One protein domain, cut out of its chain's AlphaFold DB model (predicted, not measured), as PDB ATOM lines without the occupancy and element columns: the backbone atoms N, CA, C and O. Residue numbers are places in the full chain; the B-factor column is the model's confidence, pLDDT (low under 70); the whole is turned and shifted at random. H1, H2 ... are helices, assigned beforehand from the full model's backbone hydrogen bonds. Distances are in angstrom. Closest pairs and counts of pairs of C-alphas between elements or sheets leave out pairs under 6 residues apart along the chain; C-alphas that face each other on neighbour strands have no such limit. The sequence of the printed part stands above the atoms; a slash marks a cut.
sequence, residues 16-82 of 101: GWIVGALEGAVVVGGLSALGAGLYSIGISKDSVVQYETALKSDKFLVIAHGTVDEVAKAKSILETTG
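AT A GLANCE: This is residues 16 to 82 of the 101 residues of an uncharacterized protein of Nitrosomonas sp. Nm132 (UniProt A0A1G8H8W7). The longest helix, H4, stands off by itself at the end of a long link, away from a small cluster of three shorter helices in which H2 lies between H1 and H3. The printed part has 67 residues with four named helices, in the order H1, H2, H3, H4, and no named strand: all helix. It is only just loose, close to compact, with a radius of gyration of the C-alphas of 13.5 A and spans of 37 by 26 by 19 A.

HOW THE PARTS SIT: Start at H4, residues 68 to 80, apart from H1, residues 16 to 24, H2, residues 33 to 40, and H3, residues 45 to 56. H2 and H3, a helical hairpin, touch at a shallow tilt of 32 degrees, only just short of steep; their closest C-alphas, Gly 35 and Val 48, are 5.5 A apart. H1 and H2 touch, opposite ways at a steep tilt of 53 degrees; their closest C-alphas, Leu 22 and Ala 33, are 6.1 A apart. Every O i to N i+4 pair is within hydrogen-bond range in H2, H3 and H4, and 4 of 5 in H1.

IN THESE COORDINATES: Find C-alpha 68 at (12.537, -54.755, 30.875); H4 runs 18.6 A to C-alpha 80. H3 runs 16.5 A, H2 10.6 A, and H1 12.7 A from C-alpha 16 at (33.642, -64.034, 35.119).

THE WHOLE: The C-alphas farthest apart, Val 26 and Thr 80, are 37.9 A apart. The printed part has no cut; the H3 to H4 link is long. Residues 16 to 30 are under pLDDT 70.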
ATOM      1  N   GLY A  16      32.555 -63.583  35.997       61.06
ATOM      2  CA  GLY A  16      33.642 -64.034  35.119       61.06
ATOM      3  C   GLY A  16      34.095 -62.992  34.089       61.06
ATOM      4  O   GLY A  16      35.291 -62.779  33.913       61.06
ATOM      5  N   TRP A  17      33.151 -62.289  33.457       64.69
ATOM      6  CA  TRP A  17      33.451 -61.222  32.491       64.69
ATOM      7  C   TRP A  17      34.154 -59.992  33.108       64.69
ATOM      8  O   TRP A  17      35.036 -59.434  32.467       64.69
ATOM      9  N   ILE A  18      33.819 -59.580  34.342       60.97
ATOM     10  CA  ILE A  18      34.405 -58.406  35.007       60.97
ATOM     11  C   ILE A  18      35.838 -58.720  35.417       60.97
ATOM     12  O   ILE A  18      36.729 -57.917  35.155       60.97
ATOM     13  N   VAL A  19      36.072 -59.901  36.000       62.34
ATOM     14  CA  VAL A  19      37.425 -60.350  36.358       62.34
ATOM     15  C   VAL A  19      38.293 -60.473  35.103       62.34
ATOM     16  O   VAL A  19      39.358 -59.868  35.048       62.34
ATOM     17  N   GLY A  20      37.800 -61.133  34.049       63.09
ATOM     18  CA  GLY A  20      38.543 -61.273  32.791       63.09
ATOM     19  C   GLY A  20      38.832 -59.942  32.083       63.09
ATOM     20  O   GLY A  20      39.903 -59.769  31.507       63.09
ATOM     21  N   ALA A  21      37.916 -58.972  32.155       59.22
ATOM     22  CA  ALA A  21      38.136 -57.634  31.605       59.22
ATOM     23  C   ALA A  21      39.151 -56.816  32.424       59.22
ATOM     24  O   ALA A  21      39.927 -56.055  31.849       59.22
ATOM     25  N   LEU A  22      39.172 -56.970  33.752       57.47
ATOM     26  CA  LEU A  22      40.102 -56.268  34.644       57.47
ATOM     27  C   LEU A  22      41.545 -56.775  34.514       57.47
ATOM     28  O   LEU A  22      42.469 -55.975  34.634       57.47
ATOM     29  N   GLU A  23      41.752 -58.067  34.244       56.50
ATOM     30  CA  GLU A  23      43.094 -58.663  34.125       56.50
ATOM     31  C   GLU A  23      43.802 -58.349  32.791       56.50
ATOM     32  O   GLU A  23      45.027 -58.433  32.719       56.50
ATOM     33  N   GLY A  24      43.067 -57.950  31.742       53.25
ATOM     34  CA  GLY A  24      43.617 -57.716  30.394       53.25
ATOM     35  C   GLY A  24      43.567 -56.272  29.877       53.25
ATOM     36  O   GLY A  24      44.049 -56.001  28.775       53.25
ATOM     37  N   ALA A  25      42.974 -55.332  30.617       54.72
ATOM     38  CA  ALA A  25      42.723 -53.986  30.108       54.72
ATOM     39  C   ALA A  25      43.979 -53.095  30.125       54.72
ATOM     40  O   ALA A  25      44.264 -52.391  31.095       54.72
ATOM     41  N   VAL A  26      44.691 -53.045  28.995       51.66
ATOM     42  CA  VAL A  26      45.526 -51.884  28.654       51.66
ATOM     43  C   VAL A  26      44.595 -50.690  28.429       51.66
ATOM     44  O   VAL A  26      43.706 -50.729  27.580       51.66
ATOM     45  N   VAL A  27      44.806 -49.614  29.189       53.34
ATOM     46  CA  VAL A  27      44.130 -48.322  29.004       53.34
ATOM     47  C   VAL A  27      44.553 -47.743  27.651       53.34
ATOM     48  O   VAL A  27      45.596 -47.104  27.538       53.34
ATOM     49  N   VAL A  28      43.761 -47.969  26.602       52.03
ATOM     50  CA  VAL A  28      43.932 -47.309  25.300       52.03
ATOM     51  C   VAL A  28      42.761 -46.350  25.098       52.03
ATOM     52  O   VAL A  28      41.606 -46.761  25.102       52.03
ATOM     53  N   GLY A  29      43.043 -45.053  24.929       61.28
ATOM     54  CA  GLY A  29      42.026 -44.068  24.521       61.28
ATOM     55  C   GLY A  29      41.322 -43.279  25.637       61.28
ATOM     56  O   GLY A  29      40.263 -42.697  25.389       61.28
ATOM     57  N   GLY A  30      41.898 -43.213  26.843       66.31
ATOM     58  CA  GLY A  30      41.440 -42.319  27.922       66.31
ATOM     59  C   GLY A  30      40.264 -42.829  28.767       66.31
ATOM     60  O   GLY A  30      39.772 -42.083  29.607       66.31
ATOM     61  N   LEU A  31      39.827 -44.075  28.562       70.00
ATOM     62  CA  LEU A  31      38.870 -44.782  29.423       70.00
ATOM     63  C   LEU A  31      39.619 -45.740  30.353       70.00
ATOM     64  O   LEU A  31      40.480 -46.481  29.881       70.00
ATOM     65  N   SER A  32      39.291 -45.771  31.649       77.19
ATOM     66  CA  SER A  32      39.854 -46.800  32.540       77.19
ATOM     67  C   SER A  32      39.264 -48.178  32.214       77.19
ATOM     68  O   SER A  32      38.252 -48.278  31.520       77.19
ATOM     69  N   ALA A  33      39.839 -49.249  32.771       78.56
ATOM     70  CA  ALA A  33      39.309 -50.611  32.624       78.56
ATOM     71  C   ALA A  33      37.811 -50.708  32.983       78.56
ATOM     72  O   ALA A  33      37.031 -51.328  32.263       78.56
ATOM     73  N   LEU A  34      37.392 -50.016  34.052       78.44
ATOM     74  CA  LEU A  34      35.981 -49.894  34.427       78.44
ATOM     75  C   LEU A  34      35.169 -49.178  33.344       78.44
ATOM     76  O   LEU A  34      34.131 -49.682  32.927       78.44
ATOM     77  N   GLY A  35      35.650 -48.034  32.853       83.50
ATOM     78  CA  GLY A  35      34.959 -47.280  31.817       83.50
ATOM     79  C   GLY A  35      34.809 -48.044  30.499       83.50
ATOM     80  O   GLY A  35      33.749 -47.994  29.879       83.50
ATOM     81  N   ALA A  36      35.819 -48.823  30.113       81.69
ATOM     82  CA  ALA A  36      35.738 -49.733  28.975       81.69
ATOM     83  C   ALA A  36      34.693 -50.842  29.199       81.69
ATOM     84  O   ALA A  36      33.908 -51.137  28.298       81.69
ATOM     85  N   GLY A  37      34.629 -51.410  30.409       79.81
ATOM     86  CA  GLY A  37      33.620 -52.404  30.780       79.81
ATOM     87  C   GLY A  37      32.192 -51.857  30.719       79.81
ATOM     88  O   GLY A  37      31.316 -52.484  30.126       79.81
ATOM     89  N   LEU A  38      31.963 -50.656  31.261       83.19
ATOM     90  CA  LEU A  38      30.661 -49.986  31.190       83.19
ATOM     91  C   LEU A  38      30.279 -49.638  29.744       83.19
ATOM     92  O   LEU A  38      29.135 -49.834  29.340       83.19
ATOM     93  N   TYR A  39      31.234 -49.169  28.940       83.31
ATOM     94  CA  TYR A  39      30.985 -48.896  27.526       83.31
ATOM     95  C   TYR A  39      30.580 -50.162  26.756       83.31
ATOM     96  O   TYR A  39      29.640 -50.133  25.962       83.31
ATOM     97  N   SER A  40      31.225 -51.294  27.053       79.38
ATOM     98  CA  SER A  40      30.931 -52.595  26.436       79.38
ATOM     99  C   SER A  40      29.486 -53.070  26.669       79.38
ATOM    100  O   SER A  40      28.939 -53.803  25.848       79.38
ATOM    101  N   ILE A  41      28.822 -52.609  27.738       78.06
ATOM    102  CA  ILE A  41      27.408 -52.932  28.025       78.06
ATOM    103  C   ILE A  41      26.401 -51.912  27.499       78.06
ATOM    104  O   ILE A  41      25.220 -51.982  27.831       78.06
ATOM    105  N   GLY A  42      26.848 -50.982  26.656       80.00
ATOM    106  CA  GLY A  42      25.986 -49.988  26.019       80.00
ATOM    107  C   GLY A  42      25.812 -48.697  26.817       80.00
ATOM    108  O   GLY A  42      24.953 -47.889  26.474       80.00
ATOM    109  N   ILE A  43      26.621 -48.458  27.855       85.94
ATOM    110  CA  ILE A  43      26.639 -47.162  28.542       85.94
ATOM    111  C   ILE A  43      27.484 -46.185  27.720       85.94
ATOM    112  O   ILE A  43      28.659 -46.419  27.450       85.94
ATOM    113  N   SER A  44      26.895 -45.056  27.332       87.69
ATOM    114  CA  SER A  44      27.579 -44.046  26.513       87.69
ATOM    115  C   SER A  44      28.791 -43.430  27.225       87.69
ATOM    116  O   SER A  44      28.791 -43.271  28.447       87.69
ATOM    117  N   LYS A  45      29.810 -43.021  26.453       84.25
ATOM    118  CA  LYS A  45      31.083 -42.482  26.971       84.25
ATOM    119  C   LYS A  45      30.898 -41.300  27.935       84.25
ATOM    120  O   LYS A  45      31.581 -41.247  28.953       84.25
ATOM    121  N   ASP A  46      29.957 -40.398  27.664       87.38
ATOM    122  CA  ASP A  46      29.623 -39.289  28.567       87.38
ATOM    123  C   ASP A  46      29.171 -39.769  29.953       87.38
ATOM    124  O   ASP A  46      29.663 -39.288  30.974       87.38
ATOM    125  N   SER A  47      28.281 -40.765  30.010       88.56
ATOM    126  CA  SER A  47      27.833 -41.352  31.277       88.56
ATOM    127  C   SER A  47      28.957 -42.109  31.979       88.56
ATOM    128  O   SER A  47      29.078 -42.025  33.198       88.56
ATOM    129  N   VAL A  48      29.824 -42.789  31.224       87.81
ATOM    130  CA  VAL A  48      31.007 -43.459  31.781       87.81
ATOM    131  C   VAL A  48      31.898 -42.472  32.541       87.81
ATOM    132  O   VAL A  48      32.235 -42.731  33.695       87.81
ATOM    133  N   VAL A  49      32.212 -41.316  31.950       89.38
ATOM    134  CA  VAL A  49      33.041 -40.284  32.603       89.38
ATOM    135  C   VAL A  49      32.390 -39.771  33.894       89.38
ATOM    136  O   VAL A  49      33.085 -39.549  34.892       89.38
ATOM    137  N   GLN A  50      31.061 -39.622  33.914       90.06
ATOM    138  CA  GLN A  50      30.326 -39.240  35.125       90.06
ATOM    139  C   GLN A  50      30.462 -40.296  36.228       90.06
ATOM    140  O   GLN A  50      30.755 -39.955  37.375       90.06
ATOM    141  N   TYR A  51      30.308 -41.577  35.891       88.38
ATOM    142  CA  TYR A  51      30.414 -42.669  36.859       88.38
ATOM    143  C   TYR A  51      31.837 -42.850  37.388       88.38
ATOM    144  O   TYR A  51      32.022 -43.024  38.590       88.38
ATOM    145  N   GLU A  52      32.856 -42.725  36.537       85.56
ATOM    146  CA  GLU A  52      34.254 -42.754  36.981       85.56
ATOM    147  C   GLU A  52      34.581 -41.589  37.924       85.56
ATOM    148  O   GLU A  52      35.283 -41.772  38.918       85.56
ATOM    149  N   THR A  53      34.045 -40.396  37.654       89.44
ATOM    150  CA  THR A  53      34.190 -39.228  38.539       89.44
ATOM    151  C   THR A  53      33.490 -39.444  39.881       89.44
ATOM    152  O   THR A  53      34.047 -39.117  40.931       89.44
ATOM    153  N   ALA A  54      32.292 -40.034  39.868       88.06
ATOM    154  CA  ALA A  54      31.552 -40.369  41.079       88.06
ATOM    155  C   ALA A  54      32.324 -41.375  41.949       88.06
ATOM    156  O   ALA A  54      32.474 -41.147  43.148       88.06
ATOM    157  N   LEU A  55      32.873 -42.432  41.345       84.88
ATOM    158  CA  LEU A  55      33.680 -43.443  42.039       84.88
ATOM    159  C   LEU A  55      34.972 -42.859  42.630       84.88
ATOM    160  O   LEU A  55      35.348 -43.212  43.743       84.88
ATOM    161  N   LYS A  56      35.630 -41.931  41.923       84.19
ATOM    162  CA  LYS A  56      36.793 -41.185  42.447       84.19
ATOM    163  C   LYS A  56      36.443 -40.257  43.614       84.19
ATOM    164  O   LYS A  56      37.341 -39.843  44.333       84.19
ATOM    165  N   SER A  57      35.163 -39.926  43.779       88.31
ATOM    166  CA  SER A  57      34.633 -39.074  44.852       88.31
ATOM    167  C   SER A  57      33.963 -39.896  45.964       88.31
ATOM    168  O   SER A  57      32.980 -39.441  46.552       88.31
ATOM    169  N   ASP A  58      34.429 -41.131  46.183       83.56
ATOM    170  CA  ASP A  58      33.951 -42.064  47.216       83.56
ATOM    171  C   ASP A  58      32.451 -42.419  47.139       83.56
ATOM    172  O   ASP A  58      31.836 -42.829  48.126       83.56
ATOM    173  N   LYS A  59      31.830 -42.287  45.958       86.62
ATOM    174  CA  LYS A  59      30.461 -42.770  45.722       86.62
ATOM    175  C   LYS A  59      30.469 -44.228  45.274       86.62
ATOM    176  O   LYS A  59      31.466 -44.746  44.780       86.62
ATOM    177  N   PHE A  60      29.311 -44.866  45.388       85.25
ATOM    178  CA  PHE A  60      29.089 -46.239  44.949       85.25
ATOM    179  C   PHE A  60      28.278 -46.266  43.656       85.25
ATOM    180  O   PHE A  60      27.366 -45.459  43.473       85.25
ATOM    181  N   LEU A  61      28.592 -47.224  42.783       86.31
ATOM    182  CA  LEU A  61      27.814 -47.516  41.586       86.31
ATOM    183  C   LEU A  61      27.157 -48.890  41.731       86.31
ATOM    184  O   LEU A  61      27.836 -49.878  41.997       86.31
ATOM    185  N   VAL A  62      25.842 -48.946  41.528       88.38
ATOM    186  CA  VAL A  62      25.054 -50.184  41.532       88.38
ATOM    187  C   VAL A  62      24.477 -50.382  40.137       88.38
ATOM    188  O   VAL A  62      23.825 -49.485  39.607       88.38
ATOM    189  N   ILE A  63      24.718 -51.551  39.542       85.94
ATOM    190  CA  ILE A  63      24.229 -51.904  38.205       85.94
ATOM    191  C   ILE A  63      23.323 -53.127  38.331       85.94
ATOM    192  O   ILE A  63      23.746 -54.166  38.834       85.94
ATOM    193  N   ALA A  64      22.090 -53.000  37.847       87.31
ATOM    194  CA  ALA A  64      21.157 -54.106  37.678       87.31
ATOM    195  C   ALA A  64      20.920 -54.335  36.180       87.31
ATOM    196  O   ALA A  64      20.650 -53.388  35.443       87.31
ATOM    197  N   HIS A  65      21.020 -55.586  35.739       85.25
ATOM    198  CA  HIS A  65      20.775 -56.003  34.361       85.25
ATOM    199  C   HIS A  65      19.799 -57.181  34.379       85.25
ATOM    200  O   HIS A  65      20.006 -58.142  35.116       85.25
ATOM    201  N   GLY A  66      18.743 -57.087  33.579       85.56
ATOM    202  CA  GLY A  66      17.734 -58.123  33.412       85.56
ATOM    203  C   GLY A  66      16.763 -57.749  32.298       85.56
ATOM    204  O   GLY A  66      17.058 -56.898  31.457       85.56
ATOM    205  N   THR A  67      15.596 -58.376  32.311       89.19
ATOM    206  CA  THR A  67      14.475 -58.036  31.426       89.19
ATOM    207  C   THR A  67      13.955 -56.615  31.671       89.19
ATOM    208  O   THR A  67      14.264 -55.983  32.682       89.19
ATOM    209  N   VAL A  68      13.131 -56.099  30.754       88.56
ATOM    210  CA  VAL A  68      12.537 -54.755  30.875       88.56
ATOM    211  C   VAL A  68      11.750 -54.606  32.185       88.56
ATOM    212  O   VAL A  68      11.911 -53.602  32.879       88.56
ATOM    213  N   ASP A  69      10.967 -55.619  32.563       91.31
ATOM    214  CA  ASP A  69      10.218 -55.650  33.825       91.31
ATOM    215  C   ASP A  69      11.136 -55.646  35.056       91.31
ATOM    216  O   ASP A  69      10.892 -54.921  36.024       91.31
ATOM    217  N   GLU A  70      12.230 -56.410  35.022       90.81
ATOM    218  CA  GLU A  70      13.213 -56.438  36.111       90.81
ATOM    219  C   GLU A  70      13.955 -55.108  36.246       90.81
ATOM    220  O   GLU A  70      14.153 -54.632  37.364       90.81
ATOM    221  N   VAL A  71      14.314 -54.469  35.128       91.44
ATOM    222  CA  VAL A  71      14.933 -53.136  35.117       91.44
ATOM    223  C   VAL A  71      13.964 -52.088  35.662       91.44
ATOM    224  O   VAL A  71      14.364 -51.264  36.485       91.44
ATOM    225  N   ALA A  72      12.688 -52.128  35.271       92.25
ATOM    226  CA  ALA A  72      11.668 -51.216  35.791       92.25
ATOM    227  C   ALA A  72      11.486 -51.376  37.309       92.25
ATOM    228  O   ALA A  72      11.457 -50.386  38.048       92.25
ATOM    229  N   LYS A  73      11.440 -52.623  37.792       93.75
ATOM    230  CA  LYS A  73      11.370 -52.929  39.224       93.75
ATOM    231  C   LYS A  73      12.614 -52.446  39.969       93.75
ATOM    232  O   LYS A  73      12.487 -51.790  41.002       93.75
ATOM    233  N   ALA A  74      13.806 -52.740  39.454       92.88
ATOM    234  CA  ALA A  74      15.066 -52.309  40.052       92.88
ATOM    235  C   ALA A  74      15.156 -50.780  40.127       92.88
ATOM    236  O   ALA A  74      15.529 -50.242  41.166       92.88
ATOM    237  N   LYS A  75      14.746 -50.080  39.063       92.38
ATOM    238  CA  LYS A  75      14.690 -48.617  39.028       92.38
ATOM    239  C   LYS A  75      13.815 -48.068  40.158       92.38
ATOM    240  O   LYS A  75      14.289 -47.239  40.928       92.38
ATOM    241  N   SER A  76      12.593 -48.582  40.304       93.88
ATOM    242  CA  SER A  76      11.668 -48.151  41.360       93.88
ATOM    243  C   SER A  76      12.230 -48.387  42.768       93.88
ATOM    244  O   SER A  76      12.107 -47.524  43.641       93.88
ATOM    245  N   ILE A  77      12.903 -49.521  42.994       95.00
ATOM    246  CA  ILE A  77      13.591 -49.783  44.265       95.00
ATOM    247  C   ILE A  77      14.693 -48.740  44.491       95.00
ATOM    248  O   ILE A  77      14.703 -48.088  45.529       95.00
ATOM    249  N   LEU A  78      15.582 -48.514  43.522       91.81
ATOM    250  CA  LEU A  78      16.707 -47.585  43.686       91.81
ATOM    251  C   LEU A  78      16.259 -46.134  43.924       91.81
ATOM    252  O   LEU A  78      16.844 -45.437  44.756       91.81
ATOM    253  N   GLU A  79      15.197 -45.694  43.246       93.00
ATOM    254  CA  GLU A  79      14.597 -44.366  43.436       93.00
ATOM    255  C   GLU A  79      14.026 -44.178  44.851       93.00
ATOM    256  O   GLU A  79      14.034 -43.067  45.376       93.00
ATOM    257  N   THR A  80      13.577 -45.256  45.501       93.12
ATOM    258  CA  THR A  80      13.000 -45.205  46.856       93.12
ATOM    259  C   THR A  80      14.019 -45.459  47.970       93.12
ATOM    260  O   THR A  80      13.748 -45.137  49.125       93.12
ATOM    261  N   THR A  81      15.216 -45.962  47.652       89.75
ATOM    262  CA  THR A  81      16.278 -46.268  48.631       89.75
ATOM    263  C   THR A  81      17.311 -45.149  48.805       89.75
ATOM    264  O   THR A  81      18.385 -45.382  49.355       89.75
ATOM    265  N   GLY A  82      17.024 -43.934  48.327       85.44
ATOM    266  CA  GLY A  82      17.908 -42.774  48.493       85.44
ATOM    267  C   GLY A  82      19.102 -42.739  47.534       85.44
ATOM    268  O   GLY A  82      20.125 -42.127  47.850       85.44
TER     269      GLY A  82